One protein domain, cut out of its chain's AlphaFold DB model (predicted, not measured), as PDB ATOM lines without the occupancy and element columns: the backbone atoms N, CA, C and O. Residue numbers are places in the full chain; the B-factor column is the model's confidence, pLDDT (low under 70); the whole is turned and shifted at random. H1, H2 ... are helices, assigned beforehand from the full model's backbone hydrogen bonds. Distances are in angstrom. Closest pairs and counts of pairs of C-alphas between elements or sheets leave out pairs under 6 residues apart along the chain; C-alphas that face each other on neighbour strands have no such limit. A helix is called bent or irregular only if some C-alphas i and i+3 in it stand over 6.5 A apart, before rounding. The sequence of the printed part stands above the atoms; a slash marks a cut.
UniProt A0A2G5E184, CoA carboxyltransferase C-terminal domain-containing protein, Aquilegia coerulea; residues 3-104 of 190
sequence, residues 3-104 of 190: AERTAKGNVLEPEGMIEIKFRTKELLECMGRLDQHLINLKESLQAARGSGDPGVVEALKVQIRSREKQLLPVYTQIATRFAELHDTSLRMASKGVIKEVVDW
ATOM      1  N   ALA A   3     -60.650  28.607  15.745       97.62
ATOM      2  CA  ALA A   3     -59.681  29.680  15.534       97.62
ATOM      3  C   ALA A   3     -59.383  29.825  14.040       97.62
ATOM      4  O   ALA A   3     -59.471  28.849  13.298       97.62
ATOM      5  N   GLU A   4     -59.041  31.032  13.605       96.94
ATOM      6  CA  GLU A   4     -58.585  31.287  12.237       96.94
ATOM      7  C   GLU A   4     -57.106  30.882  12.088       96.94
ATOM      8  O   GLU A   4     -56.383  30.769  13.080       96.94
ATOM      9  N   ARG A   5     -56.647  30.601  10.866       95.69
ATOM     10  CA  ARG A   5     -55.294  30.097  10.603       95.69
ATOM     11  C   ARG A   5     -54.190  31.016  11.127       95.69
ATOM     12  O   ARG A   5     -53.235  30.520  11.722       95.69
ATOM     13  N   THR A   6     -54.319  32.322  10.941       95.81
ATOM     14  CA  THR A   6     -53.385  33.352  11.421       95.81
ATOM     15  C   THR A   6     -53.633  33.793  12.864       95.81
ATOM     16  O   THR A   6     -52.809  34.516  13.429       95.81
ATOM     17  N   ALA A   7     -54.721  33.338  13.490       95.81
ATOM     18  CA  ALA A   7     -55.008  33.651  14.881       95.81
ATOM     19  C   ALA A   7     -53.906  33.119  15.811       95.81
ATOM     20  O   ALA A   7     -53.424  31.986  15.676       95.81
ATOM     21  N   LYS A   8     -53.551  33.954  16.789       95.81
ATOM     22  CA  LYS A   8     -52.628  33.629  17.873       95.81
ATOM     23  C   LYS A   8     -53.381  33.508  19.192       95.81
ATOM     24  O   LYS A   8     -54.403  34.163  19.391       95.81
ATOM     25  N   GLY A   9     -52.863  32.703  20.107       94.75
ATOM     26  CA  GLY A   9     -53.345  32.688  21.480       94.75
ATOM     27  C   GLY A   9     -52.544  31.768  22.387       94.75
ATOM     28  O   GLY A   9     -52.234  30.621  22.060       94.75
ATOM     29  N   ASN A  10     -52.235  32.304  23.557       95.00
ATOM     30  CA  ASN A  10     -51.553  31.634  24.648       95.00
ATOM     31  C   ASN A  10     -51.872  32.382  25.953       95.00
ATOM     32  O   ASN A  10     -52.648  33.335  25.955       95.00
ATOM     33  N   VAL A  11     -51.310  31.927  27.071       95.19
ATOM     34  CA  VAL A  11     -51.564  32.498  28.403       95.19
ATOM     35  C   VAL A  11     -51.023  33.923  28.536       95.19
ATOM     36  O   VAL A  11     -51.639  34.746  29.202       95.19
ATOM     37  N   LEU A  12     -49.875  34.205  27.921       96.19
ATOM     38  CA  LEU A  12     -49.224  35.513  27.919       96.19
ATOM     39  C   LEU A  12     -48.817  35.863  26.493       96.19
ATOM     40  O   LEU A  12     -48.606  34.963  25.678       96.19
ATOM     41  N   GLU A  13     -48.665  37.158  26.233       95.12
ATOM     42  CA  GLU A  13     -48.042  37.638  25.005       95.12
ATOM     43  C   GLU A  13     -46.590  37.126  24.898       95.12
ATOM     44  O   GLU A  13     -45.942  36.892  25.929       95.12
ATOM     45  N   PRO A  14     -46.069  36.929  23.674       96.62
ATOM     46  CA  PRO A  14     -44.718  36.422  23.438       96.62
ATOM     47  C   PRO A  14     -43.635  37.178  24.219       96.62
ATOM     48  O   PRO A  14     -42.749  36.556  24.803       96.62
ATOM     49  N   GLU A  15     -43.740  38.504  24.282       95.06
ATOM     50  CA  GLU A  15     -42.841  39.404  25.002       95.06
ATOM     51  C   GLU A  15     -42.851  39.112  26.509       95.06
ATOM     52  O   GLU A  15     -41.803  38.897  27.118       95.06
ATOM     53  N   GLY A  16     -44.037  38.983  27.110       96.12
ATOM     54  CA  GLY A  16     -44.161  38.604  28.519       96.12
ATOM     55  C   GLY A  16     -43.677  37.176  28.791       96.12
ATOM     56  O   GLY A  16     -43.125  36.883  29.854       96.12
ATOM     57  N   MET A  17     -43.834  36.263  27.826       95.88
ATOM     58  CA  MET A  17     -43.342  34.891  27.957       95.88
ATOM     59  C   MET A  17     -41.810  34.845  28.025       95.88
ATOM     60  O   MET A  17     -41.266  34.127  28.874       95.88
ATOM     61  N   ILE A  18     -41.113  35.585  27.155       96.56
ATOM     62  CA  ILE A  18     -39.645  35.582  27.126       96.56
ATOM     63  C   ILE A  18     -39.057  36.215  28.389       96.56
ATOM     64  O   ILE A  18     -38.092  35.685  28.931       96.56
ATOM     65  N   GLU A  19     -39.686  37.250  28.947       95.12
ATOM     66  CA  GLU A  19     -39.236  37.872  30.199       95.12
ATOM     67  C   GLU A  19     -39.289  36.918  31.401       95.12
ATOM     68  O   GLU A  19     -38.538  37.076  32.365       95.12
ATOM     69  N   ILE A  20     -40.140  35.892  31.346       95.69
ATOM     70  CA  ILE A  20     -40.269  34.900  32.417       95.69
ATOM     71  C   ILE A  20     -39.411  33.665  32.132       95.69
ATOM     72  O   ILE A  20     -38.692  33.189  33.014       95.69
ATOM     73  N   LYS A  21     -39.508  33.111  30.918       94.56
ATOM     74  CA  LYS A  21     -38.957  31.786  30.581       94.56
ATOM     75  C   LYS A  21     -37.661  31.817  29.781       94.56
ATOM     76  O   LYS A  21     -36.979  30.798  29.735       94.56
ATOM     77  N   PHE A  22     -37.329  32.933  29.144       95.94
ATOM     78  CA  PHE A  22     -36.184  33.040  28.244       95.94
ATOM     79  C   PHE A  22     -35.469  34.379  28.445       95.94
ATOM     80  O   PHE A  22     -35.408  35.233  27.559       95.94
ATOM     81  N   ARG A  23     -34.982  34.569  29.674       94.44
ATOM     82  CA  ARG A  23     -34.396  35.822  30.152       94.44
ATOM     83  C   ARG A  23     -33.024  36.038  29.523       94.44
ATOM     84  O   ARG A  23     -32.488  35.203  28.794       94.44
ATOM     85  N   THR A  24     -32.400  37.161  29.866       94.31
ATOM     86  CA  THR A  24     -31.062  37.530  29.387       94.31
ATOM     87  C   THR A  24     -30.042  36.404  29.548       94.31
ATOM     88  O   THR A  24     -29.208  36.218  28.672       94.31
ATOM     89  N   LYS A  25     -30.115  35.613  30.625       95.69
ATOM     90  CA  LYS A  25     -29.205  34.482  30.832       95.69
ATOM     91  C   LYS A  25     -29.336  33.438  29.717       95.69
ATOM     92  O   LYS A  25     -28.337  33.090  29.093       95.69
ATOM     93  N   GLU A  26     -30.552  32.976  29.444       96.81
ATOM     94  CA  GLU A  26     -30.830  31.974  28.413       96.81
ATOM     95  C   GLU A  26     -30.527  32.519  27.001       96.81
ATOM     96  O   GLU A  26     -30.027  31.787  26.139       96.81
ATOM     97  N   LEU A  27     -30.731  33.825  26.776       95.94
ATOM     98  CA  LEU A  27     -30.322  34.505  25.542       95.94
ATOM     99  C   LEU A  27     -28.798  34.474  25.346       95.94
ATOM    100  O   LEU A  27     -28.336  34.124  24.261       95.94
ATOM    101  N   LEU A  28     -28.015  34.790  26.383       95.75
ATOM    102  CA  LEU A  28     -26.547  34.765  26.333       95.75
ATOM    103  C   LEU A  28     -25.995  33.347  26.112       95.75
ATOM    104  O   LEU A  28     -25.006  33.166  25.394       95.75
ATOM    105  N   GLU A  29     -26.641  32.333  26.692       95.94
ATOM    106  CA  GLU A  29     -26.329  30.924  26.424       95.94
ATOM    107  C   GLU A  29     -26.590  30.573  24.950       95.94
ATOM    108  O   GLU A  29     -25.743  29.957  24.300       95.94
ATOM    109  N   CYS A  30     -27.708  31.034  24.380       96.19
ATOM    110  CA  CYS A  30     -28.013  30.824  22.964       96.19
ATOM    111  C   CYS A  30     -27.044  31.547  22.025       96.19
ATOM    112  O   CYS A  30     -26.603  30.944  21.046       96.19
ATOM    113  N   MET A  31     -26.658  32.787  22.337       96.44
ATOM    114  CA  MET A  31     -25.612  33.504  21.598       96.44
ATOM    115  C   MET A  31     -24.300  32.722  21.612       96.44
ATOM    116  O   MET A  31     -23.660  32.576  20.577       96.44
ATOM    117  N   GLY A  32     -23.926  32.162  22.767       95.19
ATOM    118  CA  GLY A  32     -22.720  31.344  22.909       95.19
ATOM    119  C   GLY A  32     -22.751  30.012  22.170       95.19
ATOM    120  O   GLY A  32     -21.696  29.414  22.005       95.19
ATOM    121  N   ARG A  33     -23.923  29.557  21.724       96.81
ATOM    122  CA  ARG A  33     -24.084  28.332  20.936       96.81
ATOM    123  C   ARG A  33     -24.146  28.591  19.430       96.81
ATOM    124  O   ARG A  33     -23.851  27.682  18.664       96.81
ATOM    125  N   LEU A  34     -24.581  29.781  19.011       96.25
ATOM    126  CA  LEU A  34     -24.920  30.072  17.612       96.25
ATOM    127  C   LEU A  34     -24.042  31.152  16.961       96.25
ATOM    128  O   LEU A  34     -23.828  31.090  15.752       96.25
ATOM    129  N   ASP A  35     -23.537  32.142  17.706       97.00
ATOM    130  CA  ASP A  35     -22.694  33.205  17.140       97.00
ATOM    131  C   ASP A  35     -21.225  32.765  17.081       97.00
ATOM    132  O   ASP A  35     -20.543  32.684  18.102       97.00
ATOM    133  N   GLN A  36     -20.718  32.527  15.868       96.88
ATOM    134  CA  GLN A  36     -19.346  32.052  15.657       96.88
ATOM    135  C   GLN A  36     -18.287  32.999  16.240       96.88
ATOM    136  O   GLN A  36     -17.276  32.550  16.774       96.88
ATOM    137  N   HIS A  37     -18.507  34.315  16.166       96.06
ATOM    138  CA  HIS A  37     -17.554  35.285  16.697       96.06
ATOM    139  C   HIS A  37     -17.471  35.208  18.227       96.06
ATOM    140  O   HIS A  37     -16.376  35.177  18.788       96.06
ATOM    141  N   LEU A  38     -18.616  35.103  18.904       95.62
ATOM    142  CA  LEU A  38     -18.679  34.926  20.350       95.62
ATOM    143  C   LEU A  38     -18.060  33.597  20.807       95.62
ATOM    144  O   LEU A  38     -17.400  33.566  21.845       95.62
ATOM    145  N   ILE A  39     -18.253  32.521  20.035       96.75
ATOM    146  CA  ILE A  39     -17.625  31.212  20.277       96.75
ATOM    147  C   ILE A  39     -16.100  31.353  20.238       96.75
ATOM    148  O   ILE A  39     -15.438  31.063  21.233       96.75
ATOM    149  N   ASN A  40     -15.554  31.917  19.157       97.06
ATOM    150  CA  ASN A  40     -14.110  32.106  18.993       97.06
ATOM    151  C   ASN A  40     -13.510  32.986  20.109       97.06
ATOM    152  O   ASN A  40     -12.420  32.709  20.618       97.06
ATOM    153  N   LEU A  41     -14.217  34.045  20.524       95.38
ATOM    154  CA  LEU A  41     -13.790  34.910  21.631       95.38
ATOM    155  C   LEU A  41     -13.795  34.168  22.974       95.38
ATOM    156  O   LEU A  41     -12.880  34.349  23.779       95.38
ATOM    157  N   LYS A  42     -14.804  33.324  23.227       94.25
ATOM    158  CA  LYS A  42     -14.884  32.501  24.443       94.25
ATOM    159  C   LYS A  42     -13.787  31.438  24.476       94.25
ATOM    160  O   LYS A  42     -13.186  31.249  25.530       94.25
ATOM    161  N   GLU A  43     -13.478  30.800  23.353       94.69
ATOM    162  CA  GLU A  43     -12.347  29.868  23.229       94.69
ATOM    163  C   GLU A  43     -11.009  30.571  23.487       94.69
ATOM    164  O   GLU A  43     -10.217  30.116  24.315       94.69
ATOM    165  N   SER A  44     -10.801  31.742  22.875       92.69
ATOM    166  CA  SER A  44      -9.606  32.571  23.096       92.69
ATOM    167  C   SER A  44      -9.460  32.989  24.563       92.69
ATOM    168  O   SER A  44      -8.358  32.980  25.110       92.69
ATOM    169  N   LEU A  45     -10.572  33.304  25.237       93.19
ATOM    170  CA  LEU A  45     -10.582  33.627  26.664       93.19
ATOM    171  C   LEU A  45     -10.178  32.423  27.526       93.19
ATOM    172  O   LEU A  45      -9.456  32.600  28.507       93.19
ATOM    173  N   GLN A  46     -10.630  31.211  27.188       91.44
ATOM    174  CA  GLN A  46     -10.234  30.000  27.914       91.44
ATOM    175  C   GLN A  46      -8.750  29.680  27.714       91.44
ATOM    176  O   GLN A  46      -8.067  29.364  28.686       91.44
ATOM    177  N   ALA A  47      -8.227  29.843  26.495       89.69
ATOM    178  CA  ALA A  47      -6.802  29.680  26.222       89.69
ATOM    179  C   ALA A  47      -5.945  30.689  27.014       89.69
ATOM    180  O   ALA A  47      -4.987  30.298  27.680       89.69
ATOM    181  N   ALA A  48      -6.336  31.969  27.030       88.00
ATOM    182  CA  ALA A  48      -5.622  33.028  27.754       88.00
ATOM    183  C   ALA A  48      -5.660  32.863  29.288       88.00
ATOM    184  O   ALA A  48      -4.735  33.267  29.992       88.00
ATOM    185  N   ARG A  49      -6.713  32.236  29.834       86.00
ATOM    186  CA  ARG A  49      -6.771  31.876  31.264       86.00
ATOM    187  C   ARG A  49      -5.718  30.840  31.649       86.00
ATOM    188  O   ARG A  49      -5.250  30.873  32.781       86.00
ATOM    189  N   GLY A  50      -5.344  29.954  30.725       81.75
ATOM    190  CA  GLY A  50      -4.274  28.978  30.929       81.75
ATOM    191  C   GLY A  50      -2.870  29.592  30.896       81.75
ATOM    192  O   GLY A  50      -1.975  29.072  31.553       81.75
ATOM    193  N   SER A  51      -2.674  30.702  30.172       77.50
ATOM    194  CA  SER A  51      -1.368  31.365  30.030       77.50
ATOM    195  C   SER A  51      -1.061  32.408  31.114       77.50
ATOM    196  O   SER A  51       0.094  32.792  31.265       77.50
ATOM    197  N   GLY A  52      -2.062  32.855  31.882       78.19
ATOM    198  CA  GLY A  52      -1.860  33.669  33.087       78.19
ATOM    199  C   GLY A  52      -1.640  35.174  32.875       78.19
ATOM    200  O   GLY A  52      -1.227  35.834  33.822       78.19
ATOM    201  N   ASP A  53      -1.930  35.732  31.690       82.88
ATOM    202  CA  ASP A  53      -1.840  37.181  31.428       82.88
ATOM    203  C   ASP A  53      -3.162  37.901  31.788       82.88
ATOM    204  O   ASP A  53      -4.163  37.760  31.069       82.88
ATOM    205  N   PRO A  54      -3.209  38.698  32.876       84.50
ATOM    206  CA  PRO A  54      -4.433  39.370  33.307       84.50
ATOM    207  C   PRO A  54      -4.924  40.442  32.320       84.50
ATOM    208  O   PRO A  54      -6.130  40.693  32.252       84.50
ATOM    209  N   GLY A  55      -4.023  41.067  31.551       88.19
ATOM    210  CA  GLY A  55      -4.357  42.162  30.636       88.19
ATOM    211  C   GLY A  55      -5.135  41.677  29.414       88.19
ATOM    212  O   GLY A  55      -6.178  42.238  29.066       88.19
ATOM    213  N   VAL A  56      -4.680  40.577  28.810       88.75
ATOM    214  CA  VAL A  56      -5.349  39.939  27.662       88.75
ATOM    215  C   VAL A  56      -6.710  39.370  28.067       88.75
ATOM    216  O   VAL A  56      -7.693  39.527  27.338       88.75
ATOM    217  N   VAL A  57      -6.803  38.768  29.257       91.50
ATOM    218  CA  VAL A  57      -8.066  38.236  29.793       91.50
ATOM    219  C   VAL A  57      -9.111  39.342  29.960       91.50
ATOM    220  O   VAL A  57     -10.274  39.138  29.604       91.50
ATOM    221  N   GLU A  58      -8.733  40.513  30.479       92.81
ATOM    222  CA  GLU A  58      -9.689  41.610  30.654       92.81
ATOM    223  C   GLU A  58     -10.098  42.238  29.314       92.81
ATOM    224  O   GLU A  58     -11.288  42.481  29.097       92.81
ATOM    225  N   ALA A  59      -9.164  42.391  28.369       93.88
ATOM    226  CA  ALA A  59      -9.471  42.856  27.015       93.88
ATOM    227  C   ALA A  59     -10.492  41.944  26.306       93.88
ATOM    228  O   ALA A  59     -11.478  42.429  25.743       93.88
ATOM    229  N   LEU A  60     -10.319  40.620  26.397       94.25
ATOM    230  CA  LEU A  60     -11.246  39.644  25.815       94.25
ATOM    231  C   LEU A  60     -12.635  39.695  26.467       94.25
ATOM    232  O   LEU A  60     -13.644  39.654  25.764       94.25
ATOM    233  N   LYS A  61     -12.730  39.862  27.795       94.75
ATOM    234  CA  LYS A  61     -14.032  40.048  28.468       94.75
ATOM    235  C   LYS A  61     -14.752  41.315  28.012       94.75
ATOM    236  O   LYS A  61     -15.981  41.327  27.950       94.75
ATOM    237  N   VAL A  62     -14.022  42.401  27.751       96.31
ATOM    238  CA  VAL A  62     -14.611  43.645  27.230       96.31
ATOM    239  C   VAL A  62     -15.150  43.427  25.815       96.31
ATOM    240  O   VAL A  62     -16.281  43.824  25.535       96.31
ATOM    241  N   GLN A  63     -14.402  42.733  24.952       96.19
ATOM    242  CA  GLN A  63     -14.856  42.394  23.598       96.19
ATOM    243  C   GLN A  63     -16.098  41.496  23.608       96.19
ATOM    244  O   GLN A  63     -17.058  41.783  22.893       96.19
ATOM    245  N   ILE A  64     -16.128  40.472  24.470       96.19
ATOM    246  CA  ILE A  64     -17.297  39.598  24.643       96.19
ATOM    247  C   ILE A  64     -18.512  40.421  25.077       96.19
ATOM    248  O   ILE A  64     -19.533  40.385  24.398       96.19
ATOM    249  N   ARG A  65     -18.392  41.241  26.131       96.19
ATOM    250  CA  ARG A  65     -19.498  42.096  26.605       96.19
ATOM    251  C   ARG A  65     -19.990  43.066  25.527       96.19
ATOM    252  O   ARG A  65     -21.192  43.307  25.417       96.19
ATOM    253  N   SER A  66     -19.081  43.610  24.717       97.25
ATOM    254  CA  SER A  66     -19.426  44.476  23.584       97.25
ATOM    255  C   SER A  66     -20.249  43.723  22.533       97.25
ATOM    256  O   SER A  66     -21.314  44.195  22.131       97.25
ATOM    257  N   ARG A  67     -19.815  42.516  22.144       96.75
ATOM    258  CA  ARG A  67     -20.529  41.672  21.178       96.75
ATOM    259  C   ARG A  67     -21.889  41.214  21.705       96.75
ATOM    260  O   ARG A  67     -22.870  41.306  20.975       96.75
ATOM    261  N   GLU A  68     -21.975  40.789  22.965       96.75
ATOM    262  CA  GLU A  68     -23.240  40.408  23.615       96.75
ATOM    263  C   GLU A  68     -24.243  41.565  23.583       96.75
ATOM    264  O   GLU A  68     -25.393  41.382  23.189       96.75
ATOM    265  N   LYS A  69     -23.791  42.784  23.900       96.69
ATOM    266  CA  LYS A  69     -24.631  43.986  23.849       96.69
ATOM    267  C   LYS A  69     -25.125  44.303  22.433       96.69
ATOM    268  O   LYS A  69     -26.266  44.728  22.282       96.69
ATOM    269  N   GLN A  70     -24.294  44.098  21.410       96.56
ATOM    270  CA  GLN A  70     -24.686  44.290  20.006       96.56
ATOM    271  C   GLN A  70     -25.720  43.257  19.544       96.56
ATOM    272  O   GLN A  70     -26.631  43.593  18.792       96.56
ATOM    273  N   LEU A  71     -25.578  42.003  19.983       96.81
ATOM    274  CA  LEU A  71     -26.454  40.902  19.581       96.81
ATOM    275  C   LEU A  71     -27.794  40.899  20.316       96.81
ATOM    276  O   LEU A  71     -28.779  40.393  19.775       96.81
ATOM    277  N   LEU A  72     -27.843  41.458  21.528       95.94
ATOM    278  CA  LEU A  72     -29.005  41.374  22.408       95.94
ATOM    279  C   LEU A  72     -30.328  41.783  21.736       95.94
ATOM    280  O   LEU A  72     -31.249  40.972  21.785       95.94
ATOM    281  N   PRO A  73     -30.450  42.930  21.033       96.75
ATOM    282  CA  PRO A  73     -31.722  43.318  20.416       96.75
ATOM    283  C   PRO A  73     -32.217  42.315  19.365       96.75
ATOM    284  O   PRO A  73     -33.410  42.031  19.288       96.75
ATOM    285  N   VAL A  74     -31.300  41.748  18.574       97.00
ATOM    286  CA  VAL A  74     -31.632  40.775  17.524       97.00
ATOM    287  C   VAL A  74     -32.043  39.441  18.143       97.00
ATOM    288  O   VAL A  74     -33.043  38.852  17.741       97.00
ATOM    289  N   TYR A  75     -31.319  38.974  19.160       97.38
ATOM    290  CA  TYR A  75     -31.661  37.733  19.856       97.38
ATOM    291  C   TYR A  75     -32.965  37.840  20.648       97.38
ATOM    292  O   TYR A  75     -33.702  36.858  20.709       97.38
ATOM    293  N   THR A  76     -33.299  39.018  21.182       96.88
ATOM    294  CA  THR A  76     -34.622  39.268  21.764       96.88
ATOM    295  C   THR A  76     -35.719  39.103  20.713       96.88
ATOM    296  O   THR A  76     -36.665  38.367  20.956       96.88
ATOM    297  N   GLN A  77     -35.570  39.679  19.513       97.00
ATOM    298  CA  GLN A  77     -36.547  39.491  18.427       97.00
ATOM    299  C   GLN A  77     -36.678  38.021  18.006       97.00
ATOM    300  O   GLN A  77     -37.787  37.537  17.780       97.00
ATOM    301  N   ILE A  78     -35.560  37.292  17.931       97.00
ATOM    302  CA  ILE A  78     -35.563  35.852  17.637       97.00
ATOM    303  C   ILE A  78     -36.326  35.086  18.722       97.00
ATOM    304  O   ILE A  78     -37.138  34.221  18.397       97.00
ATOM    305  N   ALA A  79     -36.099  35.405  19.996       97.25
ATOM    306  CA  ALA A  79     -36.799  34.777  21.109       97.25
ATOM    307  C   ALA A  79     -38.299  35.086  21.106       97.25
ATOM    308  O   ALA A  79     -39.099  34.165  21.262       97.25
ATOM    309  N   THR A  80     -38.689  36.339  20.857       96.81
ATOM    310  CA  THR A  80     -40.096  36.723  20.675       96.81
ATOM    311  C   THR A  80     -40.716  35.914  19.543       96.81
ATOM    312  O   THR A  80     -41.756  35.287  19.721       96.81
ATOM    313  N   ARG A  81     -40.043  35.825  18.388       96.69
ATOM    314  CA  ARG A  81     -40.539  35.044  17.251       96.69
ATOM    315  C   ARG A  81     -40.642  33.553  17.565       96.69
ATOM    316  O   ARG A  81     -41.580  32.898  17.122       96.69
ATOM    317  N   PHE A  82     -39.698  33.006  18.324       96.50
ATOM    318  CA  PHE A  82     -39.751  31.623  18.785       96.50
ATOM    319  C   PHE A  82     -40.960  31.385  19.701       96.50
ATOM    320  O   PHE A  82     -41.692  30.416  19.503       96.50
ATOM    321  N   ALA A  83     -41.223  32.299  20.639       96.81
ATOM    322  CA  ALA A  83     -42.410  32.269  21.487       96.81
ATOM    323  C   ALA A  83     -43.707  32.320  20.654       96.81
ATOM    324  O   ALA A  83     -44.575  31.472  20.841       96.81
ATOM    325  N   GLU A  84     -43.796  33.205  19.656       95.88
ATOM    326  CA  GLU A  84     -44.958  33.304  18.757       95.88
ATOM    327  C   GLU A  84     -45.297  31.998  18.022       95.88
ATOM    328  O   GLU A  84     -46.467  31.727  17.743       95.88
ATOM    329  N   LEU A  85     -44.301  31.167  17.693       95.75
ATOM    330  CA  LEU A  85     -44.538  29.878  17.029       95.75
ATOM    331  C   LEU A  85     -45.310  28.896  17.925       95.75
ATOM    332  O   LEU A  85     -45.995  27.998  17.423       95.75
ATOM    333  N   HIS A  86     -45.258  29.082  19.247       94.94
ATOM    334  CA  HIS A  86     -46.046  28.310  20.205       94.94
ATOM    335  C   HIS A  86     -47.496  28.796  20.346       94.94
ATOM    336  O   HIS A  86     -48.320  28.077  20.923       94.94
ATOM    337  N   ASP A  87     -47.837  29.949  19.783       96.62
ATOM    338  CA  ASP A  87     -49.142  30.587  19.978       96.62
ATOM    339  C   ASP A  87     -50.102  30.306  18.814       96.62
ATOM    340  O   ASP A  87     -51.185  30.873  18.734       96.62
ATOM    341  N   THR A  88     -49.718  29.426  17.888       96.69
ATOM    342  CA  THR A  88     -50.450  29.181  16.639       96.69
ATOM    343  C   THR A  88     -51.770  28.427  16.841       96.69
ATOM    344  O   THR A  88     -51.874  27.489  17.639       96.69
ATOM    345  N   SER A  89     -52.771  28.764  16.026       96.88
ATOM    346  CA  SER A  89     -54.047  28.037  15.917       96.88
ATOM    347  C   SER A  89     -53.867  26.530  15.650       96.88
ATOM    348  O   SER A  89     -54.588  25.698  16.202       96.88
ATOM    349  N   LEU A  90     -52.842  26.148  14.883       96.19
ATOM    350  CA  LEU A  90     -52.479  24.747  14.644       96.19
ATOM    351  C   LEU A  90     -52.060  24.026  15.932       96.19
ATOM    352  O   LEU A  90     -52.452  22.878  16.163       96.19
ATOM    353  N   ARG A  91     -51.301  24.698  16.808       96.31
ATOM    354  CA  ARG A  91     -50.950  24.155  18.123       96.31
ATOM    355  C   ARG A  91     -52.178  24.041  19.024       96.31
ATOM    356  O   ARG A  91     -52.301  23.037  19.723       96.31
ATOM    357  N   MET A  92     -53.106  24.998  18.971       97.25
ATOM    358  CA  MET A  92     -54.387  24.905  19.684       97.25
ATOM    359  C   MET A  92     -55.193  23.670  19.256       97.25
ATOM    360  O   MET A  92     -55.674  22.920  20.107       97.25
ATOM    361  N   ALA A  93     -55.304  23.420  17.948       96.31
ATOM    362  CA  ALA A  93     -55.992  22.240  17.424       96.31
ATOM    363  C   ALA A  93     -55.282  20.944  17.836       96.31
ATOM    364  O   ALA A  93     -55.922  20.016  18.320       96.31
ATOM    365  N   SER A  94     -53.948  20.915  17.752       96.31
ATOM    366  CA  SER A  94     -53.132  19.761  18.164       96.31
ATOM    367  C   SER A  94     -53.260  19.436  19.655       96.31
ATOM    368  O   SER A  94     -53.074  18.293  20.066       96.31
ATOM    369  N   LYS A  95     -53.567  20.437  20.487       96.44
ATOM    370  CA  LYS A  95     -53.856  20.266  21.919       96.44
ATOM    371  C   LYS A  95     -55.331  20.003  22.222       96.44
ATOM    372  O   LYS A  95     -55.664  19.791  23.382       96.44
ATOM    373  N   GLY A  96     -56.204  20.018  21.216       96.50
ATOM    374  CA  GLY A  96     -57.635  19.762  21.369       96.50
ATOM    375  C   GLY A  96     -58.414  20.875  22.074       96.50
ATOM    376  O   GLY A  96     -59.563  20.656  22.450       96.50
ATOM    377  N   VAL A  97     -57.833  22.069  22.259       97.25
ATOM    378  CA  VAL A  97     -58.539  23.193  22.910       97.25
ATOM    379  C   VAL A  97     -59.559  23.855  21.974       97.25
ATOM    380  O   VAL A  97     -60.541  24.450  22.422       97.25
ATOM    381  N   ILE A  98     -59.372  23.708  20.659       97.25
ATOM    382  CA  ILE A  98     -60.338  24.093  19.624       97.25
ATOM    383  C   ILE A  98     -60.775  22.864  18.827       97.25
ATOM    384  O   ILE A  98     -60.059  21.871  18.755       97.25
ATOM    385  N   LYS A  99     -61.962  22.942  18.213       96.12
ATOM    386  CA  LYS A  99     -62.502  21.849  17.388       96.12
ATOM    387  C   LYS A  99     -61.806  21.754  16.035       96.12
ATOM    388  O   LYS A  99     -61.603  20.654  15.545       96.12
ATOM    389  N   GLU A 100     -61.515  22.902  15.431       95.94
ATOM    390  CA  GLU A 100     -60.965  22.997  14.082       95.94
ATOM    391  C   GLU A 100     -60.397  24.402  13.845       95.94
ATOM    392  O   GLU A 100     -60.858  25.373  14.464       95.94
ATOM    393  N   VAL A 101     -59.415  24.492  12.945       97.56
ATOM    394  CA  VAL A 101     -58.922  25.754  12.384       97.56
ATOM    395  C   VAL A 101     -59.737  26.075  11.135       97.56
ATOM    396  O   VAL A 101     -59.830  25.244  10.238       97.56
ATOM    397  N   VAL A 102     -60.335  27.262  11.082       97.38
ATOM    398  CA  VAL A 102     -61.267  27.658  10.021       97.38
ATOM    399  C   VAL A 102     -60.708  28.862   9.280       97.38
ATOM    400  O   VAL A 102     -60.536  29.925   9.870       97.38
ATOM    401  N   ASP A 103     -60.466  28.714   7.981       97.12
ATOM    402  CA  ASP A 103     -59.994  29.818   7.146       97.12
ATOM    403  C   ASP A 103     -61.067  30.909   7.018       97.12
ATOM    404  O   ASP A 103     -62.250  30.621   6.795       97.12
ATOM    405  N   TRP A 104     -60.651  32.174   7.145       96.81
ATOM    406  CA  TRP A 104     -61.561  33.324   7.167       96.81
ATOM    407  C   TRP A 104     -62.462  33.397   5.929       96.81
ATOM    408  O   TRP A 104     -63.666  33.623   6.055       96.81
TER     409      TRP A 104
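Overview. This is residues 3 to 104 of the 190 residues of the protein "CoA carboxyltransferase C-terminal domain-containing protein" of Aquilegia coerulea (UniProt A0A2G5E184). This is a long, thin rod: the helical hairpin of H3 and H4a makes one end, H1 and H2 cross the bent helix's other arm, H4b, farther along, and H5 lies with both ends of the printed part at the opposite end. The printed part has 102 residues with five named helices, H1 to H5 in order, and no named strand: all helix. It is extended, with a radius of gyration of the C-alphas of 19.9 A and spans of 64 by 20 by 18 A.

Arrangement. H1, residues 14 to 21, touches H4b, residues 73 to 85 of bent H4, about perpendicular at 80 degrees; their closest C-alphas, Pro 14 and Ala 83, are 5.1 A apart. H2, residues 24 to 34, touches H4b at 86 degrees, about perpendicular, closest at C-alphas Leu 27 and Tyr 75, 6.7 A. H3, residues 36 to 51, and H4a, residues 54 to 70, form a hairpin, opposite ways at a shallow tilt of 16 degrees, closest at C-alphas Ala 48 and Val 57, 6.1 A. H5, residues 89 to 94, touches no helix. Every O i to N i+4 pair is within hydrogen-bond range in H1, H2, H3, H4a, H4b and H5.

Along the chain. H1 begins at C-alpha 14 (-44.718, 36.422, 23.438). H3 is 23.0 A long. H4, assigned as one helix by its hydrogen bonds, is bent: C-alphas 70 and 73 are 7.1 A apart. H5 ends at C-alpha 94 (-53.132, 19.761, 18.164).

Size, cuts and confidence. The farthest C-alphas, Gly 52 and Trp 104, are 65.1 A apart. The printed part has no cut, and no printed residue is under 70 in pLDDT.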